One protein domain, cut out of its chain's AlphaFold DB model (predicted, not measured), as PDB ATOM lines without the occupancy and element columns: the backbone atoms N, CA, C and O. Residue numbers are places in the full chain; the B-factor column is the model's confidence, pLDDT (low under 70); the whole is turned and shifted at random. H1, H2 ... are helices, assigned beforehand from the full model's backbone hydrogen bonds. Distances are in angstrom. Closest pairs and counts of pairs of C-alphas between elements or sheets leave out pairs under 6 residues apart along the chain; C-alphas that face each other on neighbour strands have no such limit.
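AT A GLANCE: This is residues 2 to 64 of the 225 residues of an uncharacterized protein of Acidobacteria bacterium (UniProt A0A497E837). Starting from Tyr 2, you meet the short helix H1, then a loop that folds back to the long helix H2, which meets H3 near their ends as an open V. The tips of the V's two arms stay apart, and H1 sits near the end of H2 that is away from the V's corner. The printed part has 63 residues with three named helices in the order H1, H2, H3 and no named strand; its class is all helix. It is extended, with a radius of gyration of the C-alphas of 16.5 A, and flat, spanning 46 by 32 by 11 A.

HOW THE PARTS SIT: Look first at H1, residues 2 to 9, and H2, residues 17 to 41: they are close but not clearly touching, and their closest C-alphas, of Val 6 and Met 18, are 7.4 A apart. They run opposite ways at a steep tilt of 35.4 degrees, only just past shallow. H2 has a kink of 30 degrees near residue 24. Further on, H2 touches H3, residues 43 to 62, with residues 35 to 39 alone, and H3 touches H2 with residues 45 to 47 alone; the closest C-alphas, of Arg 39 and Ala 46, are 5.1 A apart. The two form a helical hairpin, running opposite ways at a shallow tilt of 33 degrees, only just short of steep. H1 and H3 are apart. In H1 every O i to N i+4 pair is within hydrogen-bond range; in H2 17 of 21 are, and in H3 14 of 16.

IN THESE COORDINATES: Find C-alpha 2 at (38.276, -40.292, 12.809), where H1 begins. H2 runs 36.4 A from C-alpha 17 at (49.094, -46.936, 10.342). H3 runs 28.8 A to C-alpha 62 at (54.190, -56.374, -13.570).

THE WHOLE: The C-alphas farthest apart, of Ile 9 and Ser 44, are 46.4 A apart. The printed part has no cut; the link from H1 to H2 is short and that from H2 to H3 tight. In this model, pLDDT is under 70 at residues 10 to 18, 46, 61 and 63 to 64.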
ATOM      1  N   TYR A   2      36.986 -39.582  12.727       74.94
ATOM      2  CA  TYR A   2      38.276 -40.292  12.809       74.94
ATOM      3  C   TYR A   2      39.511 -39.388  12.636       74.94
ATOM      4  O   TYR A   2      40.387 -39.387  13.488       74.94
ATOM      5  N   LEU A   3      39.557 -38.558  11.586       73.19
ATOM      6  CA  LEU A   3      40.677 -37.627  11.368       73.19
ATOM      7  C   LEU A   3      40.834 -36.625  12.517       73.19
ATOM      8  O   LEU A   3      41.948 -36.365  12.948       73.19
ATOM      9  N   SER A   4      39.713 -36.131  13.048       76.56
ATOM     10  CA  SER A   4      39.656 -35.247  14.217       76.56
ATOM     11  C   SER A   4      40.201 -35.924  15.478       76.56
ATOM     12  O   SER A   4      40.850 -35.285  16.297       76.56
ATOM     13  N   TYR A   5      39.940 -37.224  15.635       77.38
ATOM     14  CA  TYR A   5      40.497 -38.031  16.713       77.38
ATOM     15  C   TYR A   5      42.007 -38.213  16.537       77.38
ATOM     16  O   TYR A   5      42.746 -37.956  17.479       77.38
ATOM     17  N   VAL A   6      42.474 -38.572  15.333       71.19
ATOM     18  CA  VAL A   6      43.905 -38.750  15.025       71.19
ATOM     19  C   VAL A   6      44.700 -37.463  15.265       71.19
ATOM     20  O   VAL A   6      45.772 -37.522  15.865       71.19
ATOM     21  N   THR A   7      44.173 -36.298  14.869       71.12
ATOM     22  CA  THR A   7      44.810 -35.006  15.168       71.12
ATOM     23  C   THR A   7      44.778 -34.666  16.656       71.12
ATOM     24  O   THR A   7      45.775 -34.169  17.168       71.12
ATOM     25  N   ALA A   8      43.690 -34.973  17.369       72.94
ATOM     26  CA  ALA A   8      43.589 -34.721  18.809       72.94
ATOM     27  C   ALA A   8      44.562 -35.568  19.648       72.94
ATOM     28  O   ALA A   8      45.073 -35.084  20.654       72.94
ATOM     29  N   ILE A   9      44.838 -36.813  19.245       70.38
ATOM     30  CA  ILE A   9      45.798 -37.692  19.937       70.38
ATOM     31  C   ILE A   9      47.250 -37.509  19.463       70.38
ATOM     32  O   ILE A   9      48.150 -38.107  20.045       70.38
ATOM     33  N   GLY A  10      47.483 -36.705  18.416       62.50
ATOM     34  CA  GLY A  10      48.818 -36.439  17.864       62.50
ATOM     35  C   GLY A  10      49.404 -37.565  16.999       62.50
ATOM     36  O   GLY A  10      50.610 -37.589  16.769       62.50
ATOM     37  N   GLY A  11      48.578 -38.497  16.510       63.62
ATOM     38  CA  GLY A  11      49.027 -39.663  15.739       63.62
ATOM     39  C   GLY A  11      49.640 -40.784  16.593       63.62
ATOM     40  O   GLY A  11      49.266 -40.990  17.744       63.62
ATOM     41  N   GLY A  12      50.555 -41.565  16.012       59.84
ATOM     42  CA  GLY A  12      51.271 -42.644  16.702       59.84
ATOM     43  C   GLY A  12      52.667 -42.863  16.120       59.84
ATOM     44  O   GLY A  12      52.962 -42.387  15.029       59.84
ATOM     45  N   PHE A  13      53.526 -43.611  16.825       57.06
ATOM     46  CA  PHE A  13      54.907 -43.887  16.389       57.06
ATOM     47  C   PHE A  13      54.990 -44.487  14.974       57.06
ATOM     48  O   PHE A  13      55.966 -44.263  14.263       57.06
ATOM     49  N   MET A  14      53.967 -45.236  14.552       55.25
ATOM     50  CA  MET A  14      53.823 -45.718  13.178       55.25
ATOM     51  C   MET A  14      53.062 -44.675  12.352       55.25
ATOM     52  O   MET A  14      51.831 -44.704  12.302       55.25
ATOM     53  N   GLU A  15      53.814 -43.766  11.734       52.47
ATOM     54  CA  GLU A  15      53.361 -42.514  11.100       52.47
ATOM     55  C   GLU A  15      52.117 -42.639  10.200       52.47
ATOM     56  O   GLU A  15      51.293 -41.727  10.183       52.47
ATOM     57  N   PHE A  16      51.920 -43.773   9.516       59.72
ATOM     58  CA  PHE A  16      50.820 -43.956   8.557       59.72
ATOM     59  C   PHE A  16      49.785 -45.018   8.936       59.72
ATOM     60  O   PHE A  16      48.717 -45.040   8.334       59.72
ATOM     61  N   ARG A  17      49.999 -45.818   9.991       65.94
ATOM     62  CA  ARG A  17      49.094 -46.936  10.342       65.94
ATOM     63  C   ARG A  17      47.641 -46.496  10.538       65.94
ATOM     64  O   ARG A  17      46.705 -47.243  10.265       65.94
ATOM     65  N   MET A  18      47.450 -45.297  11.079       66.62
ATOM     66  CA  MET A  18      46.114 -44.739  11.290       66.62
ATOM     67  C   MET A  18      45.504 -44.222   9.976       66.62
ATOM     68  O   MET A  18      44.295 -44.263   9.786       66.62
ATOM     69  N   LEU A  19      46.321 -43.789   9.019       70.31
ATOM     70  CA  LEU A  19      45.839 -43.341   7.715       70.31
ATOM     71  C   LEU A  19      45.607 -44.501   6.742       70.31
ATOM     72  O   LEU A  19      44.708 -44.381   5.916       70.31
ATOM     73  N   ASP A  20      46.301 -45.633   6.874       72.06
ATOM     74  CA  ASP A  20      46.156 -46.806   5.993       72.06
ATOM     75  C   ASP A  20      44.698 -47.277   5.862       72.06
ATOM     76  O   ASP A  20      44.223 -47.590   4.769       72.06
ATOM     77  N   VAL A  21      43.950 -47.245   6.970       73.62
ATOM     78  CA  VAL A  21      42.529 -47.633   7.018       73.62
ATOM     79  C   VAL A  21      41.641 -46.672   6.218       73.62
ATOM     80  O   VAL A  21      40.597 -47.069   5.705       73.62
ATOM     81  N   VAL A  22      42.044 -45.405   6.101       79.56
ATOM     82  CA  VAL A  22      41.277 -44.349   5.423       79.56
ATOM     83  C   VAL A  22      41.718 -44.180   3.973       79.56
ATOM     84  O   VAL A  22      40.875 -43.934   3.114       79.56
ATOM     85  N   ILE A  23      43.011 -44.335   3.678       78.50
ATOM     86  CA  ILE A  23      43.594 -44.111   2.350       78.50
ATOM     87  C   ILE A  23      42.955 -45.035   1.307       78.50
ATOM     88  O   ILE A  23      42.572 -44.564   0.236       78.50
ATOM     89  N   GLY A  24      42.773 -46.323   1.617       80.56
ATOM     90  CA  GLY A  24      42.132 -47.281   0.705       80.56
ATOM     91  C   GLY A  24      40.707 -46.865   0.298       80.56
ATOM     92  O   GLY A  24      40.462 -46.599  -0.879       80.56
ATOM     93  N   PRO A  25      39.761 -46.727   1.241       82.50
ATOM     94  CA  PRO A  25      38.404 -46.280   0.927       82.50
ATOM     95  C   PRO A  25      38.343 -44.871   0.318       82.50
ATOM     96  O   PRO A  25      37.583 -44.645  -0.622       82.50
ATOM     97  N   ALA A  26      39.146 -43.922   0.814       82.50
ATOM     98  CA  ALA A  26      39.151 -42.551   0.306       82.50
ATOM     99  C   ALA A  26      39.653 -42.480  -1.141       82.50
ATOM    100  O   ALA A  26      39.040 -41.805  -1.964       82.50
ATOM    101  N   SER A  27      40.721 -43.211  -1.474       80.75
ATOM    102  CA  SER A  27      41.222 -43.288  -2.851       80.75
ATOM    103  C   SER A  27      40.179 -43.883  -3.800       80.75
ATOM    104  O   SER A  27      39.955 -43.324  -4.871       80.75
ATOM    105  N   LEU A  28      39.455 -44.929  -3.387       83.75
ATOM    106  CA  LEU A  28      38.368 -45.504  -4.183       83.75
ATOM    107  C   LEU A  28      37.225 -44.501  -4.421       83.75
ATOM    108  O   LEU A  28      36.719 -44.382  -5.539       83.75
ATOM    109  N   LEU A  29      36.831 -43.747  -3.392       86.62
ATOM    110  CA  LEU A  29      35.791 -42.721  -3.510       86.62
ATOM    111  C   LEU A  29      36.225 -41.566  -4.419       86.62
ATOM    112  O   LEU A  29      35.452 -41.134  -5.269       86.62
ATOM    113  N   ILE A  30      37.469 -41.105  -4.290       84.69
ATOM    114  CA  ILE A  30      38.025 -40.056  -5.151       84.69
ATOM    115  C   ILE A  30      38.055 -40.532  -6.604       84.69
ATOM    116  O   ILE A  30      37.596 -39.812  -7.488       84.69
ATOM    117  N   VAL A  31      38.532 -41.755  -6.860       83.62
ATOM    118  CA  VAL A  31      38.593 -42.321  -8.214       83.62
ATOM    119  C   VAL A  31      37.195 -42.467  -8.812       83.62
ATOM    120  O   VAL A  31      36.984 -42.068  -9.952       83.62
ATOM    121  N   THR A  32      36.219 -42.983  -8.065       82.62
ATOM    122  CA  THR A  32      34.847 -43.170  -8.574       82.62
ATOM    123  C   THR A  32      34.114 -41.842  -8.809       82.62
ATOM    124  O   THR A  32      33.448 -41.677  -9.837       82.62
ATOM    125  N   ALA A  33      34.278 -40.858  -7.919       83.88
ATOM    126  CA  ALA A  33      33.724 -39.514  -8.090       83.88
ATOM    127  C   ALA A  33      34.360 -38.778  -9.280       83.88
ATOM    128  O   ALA A  33      33.657 -38.214 -10.121       83.88
ATOM    129  N   LEU A  34      35.689 -38.831  -9.407       82.00
ATOM    130  CA  LEU A  34      36.396 -38.208 -10.522       82.00
ATOM    131  C   LEU A  34      36.046 -38.889 -11.851       82.00
ATOM    132  O   LEU A  34      35.773 -38.211 -12.837       82.00
ATOM    133  N   TRP A  35      35.971 -40.222 -11.867       79.44
ATOM    134  CA  TRP A  35      35.599 -41.011 -13.040       79.44
ATOM    135  C   TRP A  35      34.187 -40.699 -13.539       79.44
ATOM    136  O   TRP A  35      33.983 -40.464 -14.731       79.44
ATOM    137  N   SER A  36      33.206 -40.667 -12.635       81.56
ATOM    138  CA  SER A  36      31.817 -40.342 -12.984       81.56
ATOM    139  C   SER A  36      31.683 -38.914 -13.527       81.56
ATOM    140  O   SER A  36      31.027 -38.706 -14.548       81.56
ATOM    141  N   THR A  37      32.388 -37.957 -12.919       83.00
ATOM    142  CA  THR A  37      32.435 -36.557 -13.367       83.00
ATOM    143  C   THR A  37      33.090 -36.420 -14.747       83.00
ATOM    144  O   THR A  37      32.541 -35.766 -15.634       83.00
ATOM    145  N   LEU A  38      34.228 -37.084 -14.973       80.12
ATOM    146  CA  LEU A  38      34.934 -37.071 -16.260       80.12
ATOM    147  C   LEU A  38      34.128 -37.747 -17.370       80.12
ATOM    148  O   LEU A  38      34.105 -37.249 -18.491       80.12
ATOM    149  N   ARG A  39      33.424 -38.844 -17.073       80.00
ATOM    150  CA  ARG A  39      32.545 -39.517 -18.039       80.00
ATOM    151  C   ARG A  39      31.363 -38.642 -18.453       80.00
ATOM    152  O   ARG A  39      30.943 -38.715 -19.603       80.00
ATOM    153  N   PHE A  40      30.838 -37.839 -17.529       81.44
ATOM    154  CA  PHE A  40      29.747 -36.910 -17.808       81.44
ATOM    155  C   PHE A  40      30.208 -35.714 -18.652       81.44
ATOM    156  O   PHE A  40      29.546 -35.358 -19.622       81.44
ATOM    157  N   LEU A  41      31.357 -35.117 -18.316       83.19
ATOM    158  CA  LEU A  41      31.854 -33.906 -18.980       83.19
ATOM    159  C   LEU A  41      32.627 -34.186 -20.279       83.19
ATOM    160  O   LEU A  41      32.607 -33.365 -21.192       83.19
ATOM    161  N   MET A  42      33.332 -35.318 -20.372       78.69
ATOM    162  CA  MET A  42      34.242 -35.654 -21.476       78.69
ATOM    163  C   MET A  42      34.219 -37.168 -21.788       78.69
ATOM    164  O   MET A  42      35.189 -37.888 -21.520       78.69
ATOM    165  N   PRO A  43      33.124 -37.691 -22.375       73.81
ATOM    166  CA  PRO A  43      32.881 -39.132 -22.504       73.81
ATOM    167  C   PRO A  43      33.905 -39.875 -23.378       73.81
ATOM    168  O   PRO A  43      34.233 -41.025 -23.090       73.81
ATOM    169  N   SER A  44      34.451 -39.230 -24.413       75.75
ATOM    170  CA  SER A  44      35.501 -39.804 -25.269       75.75
ATOM    171  C   SER A  44      36.859 -39.900 -24.562       75.75
ATOM    172  O   SER A  44      37.627 -40.822 -24.830       75.75
ATOM    173  N   PHE A  45      37.143 -38.991 -23.624       71.38
ATOM    174  CA  PHE A  45      38.398 -38.956 -22.872       71.38
ATOM    175  C   PHE A  45      38.387 -39.908 -21.670       71.38
ATOM    176  O   PHE A  45      39.425 -40.477 -21.326       71.38
ATOM    177  N   ALA A  46      37.217 -40.131 -21.061       68.88
ATOM    178  CA  ALA A  46      37.056 -41.045 -19.933       68.88
ATOM    179  C   ALA A  46      37.541 -42.459 -20.289       68.88
ATOM    180  O   ALA A  46      38.447 -42.982 -19.651       68.88
ATOM    181  N   THR A  47      37.042 -43.058 -21.372       70.56
ATOM    182  CA  THR A  47      37.420 -44.430 -21.766       70.56
ATOM    183  C   THR A  47      38.930 -44.595 -21.978       70.56
ATOM    184  O   THR A  47      39.509 -45.589 -21.539       70.56
ATOM    185  N   VAL A  48      39.586 -43.596 -22.579       74.88
ATOM    186  CA  VAL A  48      41.043 -43.588 -22.795       74.88
ATOM    187  C   VAL A  48      41.802 -43.464 -21.470       74.88
ATOM    188  O   VAL A  48      42.802 -44.149 -21.268       74.88
ATOM    189  N   SER A  49      41.306 -42.651 -20.536       70.31
ATOM    190  CA  SER A  49      41.935 -42.467 -19.224       70.31
ATOM    191  C   SER A  49      41.766 -43.677 -18.294       70.31
ATOM    192  O   SER A  49      42.716 -43.996 -17.585       70.31
ATOM    193  N   ALA A  50      40.659 -44.434 -18.347       71.88
ATOM    194  CA  ALA A  50      40.587 -45.724 -17.634       71.88
ATOM    195  C   ALA A  50      41.576 -46.734 -18.193       71.88
ATOM    196  O   ALA A  50      42.252 -47.407 -17.418       71.88
ATOM    197  N   LEU A  51      41.668 -46.845 -19.523       75.56
ATOM    198  CA  LEU A  51      42.629 -47.754 -20.135       75.56
ATOM    199  C   LEU A  51      44.056 -47.371 -19.738       75.56
ATOM    200  O   LEU A  51      44.831 -48.243 -19.367       75.56
ATOM    201  N   ALA A  52      44.381 -46.076 -19.735       78.31
ATOM    202  CA  ALA A  52      45.682 -45.583 -19.296       78.31
ATOM    203  C   ALA A  52      45.961 -45.909 -17.819       78.31
ATOM    204  O   ALA A  52      47.050 -46.374 -17.507       78.31
ATOM    205  N   VAL A  53      44.988 -45.742 -16.914       78.38
ATOM    206  CA  VAL A  53      45.141 -46.103 -15.491       78.38
ATOM    207  C   VAL A  53      45.323 -47.610 -15.307       78.38
ATOM    208  O   VAL A  53      46.179 -48.021 -14.529       78.38
ATOM    209  N   VAL A  54      44.568 -48.440 -16.033       79.50
ATOM    210  CA  VAL A  54      44.717 -49.904 -15.993       79.50
ATOM    211  C   VAL A  54      46.074 -50.326 -16.544       79.50
ATOM    212  O   VAL A  54      46.731 -51.163 -15.937       79.50
ATOM    213  N   ILE A  55      46.525 -49.728 -17.649       80.44
ATOM    214  CA  ILE A  55      47.835 -50.008 -18.242       80.44
ATOM    215  C   ILE A  55      48.946 -49.577 -17.289       80.44
ATOM    216  O   ILE A  55      49.822 -50.379 -17.008       80.44
ATOM    217  N   VAL A  56      48.894 -48.368 -16.729       79.94
ATOM    218  CA  VAL A  56      49.891 -47.889 -15.759       79.94
ATOM    219  C   VAL A  56      49.877 -48.751 -14.496       79.94
ATOM    220  O   VAL A  56      50.936 -49.164 -14.036       79.94
ATOM    221  N   GLY A  57      48.702 -49.096 -13.966       74.75
ATOM    222  CA  GLY A  57      48.563 -49.979 -12.807       74.75
ATOM    223  C   GLY A  57      49.096 -51.390 -13.067       74.75
ATOM    224  O   GLY A  57      49.831 -51.930 -12.243       74.75
ATOM    225  N   ALA A  58      48.801 -51.963 -14.236       76.94
ATOM    226  CA  ALA A  58      49.332 -53.253 -14.665       76.94
ATOM    227  C   ALA A  58      50.843 -53.187 -14.916       76.94
ATOM    228  O   ALA A  58      51.561 -54.085 -14.502       76.94
ATOM    229  N   SER A  59      51.355 -52.114 -15.522       75.75
ATOM    230  CA  SER A  59      52.789 -51.894 -15.719       75.75
ATOM    231  C   SER A  59      53.529 -51.741 -14.393       75.75
ATOM    232  O   SER A  59      54.614 -52.297 -14.257       75.75
ATOM    233  N   ILE A  60      52.954 -51.051 -13.404       73.00
ATOM    234  CA  ILE A  60      53.509 -50.968 -12.046       73.00
ATOM    235  C   ILE A  60      53.473 -52.350 -11.382       73.00
ATOM    236  O   ILE A  60      54.483 -52.784 -10.840       73.00
ATOM    237  N   GLY A  61      52.356 -53.080 -11.462       67.38
ATOM    238  CA  GLY A  61      52.228 -54.423 -10.883       67.38
ATOM    239  C   GLY A  61      53.188 -55.450 -11.496       67.38
ATOM    240  O   GLY A  61      53.837 -56.198 -10.769       67.38
ATOM    241  N   LEU A  62      53.333 -55.447 -12.824       72.44
ATOM    242  CA  LEU A  62      54.190 -56.374 -13.570       72.44
ATOM    243  C   LEU A  62      55.686 -56.043 -13.448       72.44
ATOM    244  O   LEU A  62      56.504 -56.953 -13.523       72.44
ATOM    245  N   ASN A  63      56.056 -54.778 -13.207       63.00
ATOM    246  CA  ASN A  63      57.448 -54.374 -12.948       63.00
ATOM    247  C   ASN A  63      57.844 -54.432 -11.457       63.00
ATOM    248  O   ASN A  63      58.899 -53.923 -11.077       63.00
ATOM    249  N   GLY A  64      57.041 -55.086 -10.609       56.75
ATOM    250  CA  GLY A  64      57.387 -55.351  -9.208       56.75
ATOM    251  C   GLY A  64      56.837 -54.350  -8.186       56.75
ATOM    252  O   GLY A  64      57.390 -54.249  -7.092       56.75
TER     253      GLY A  64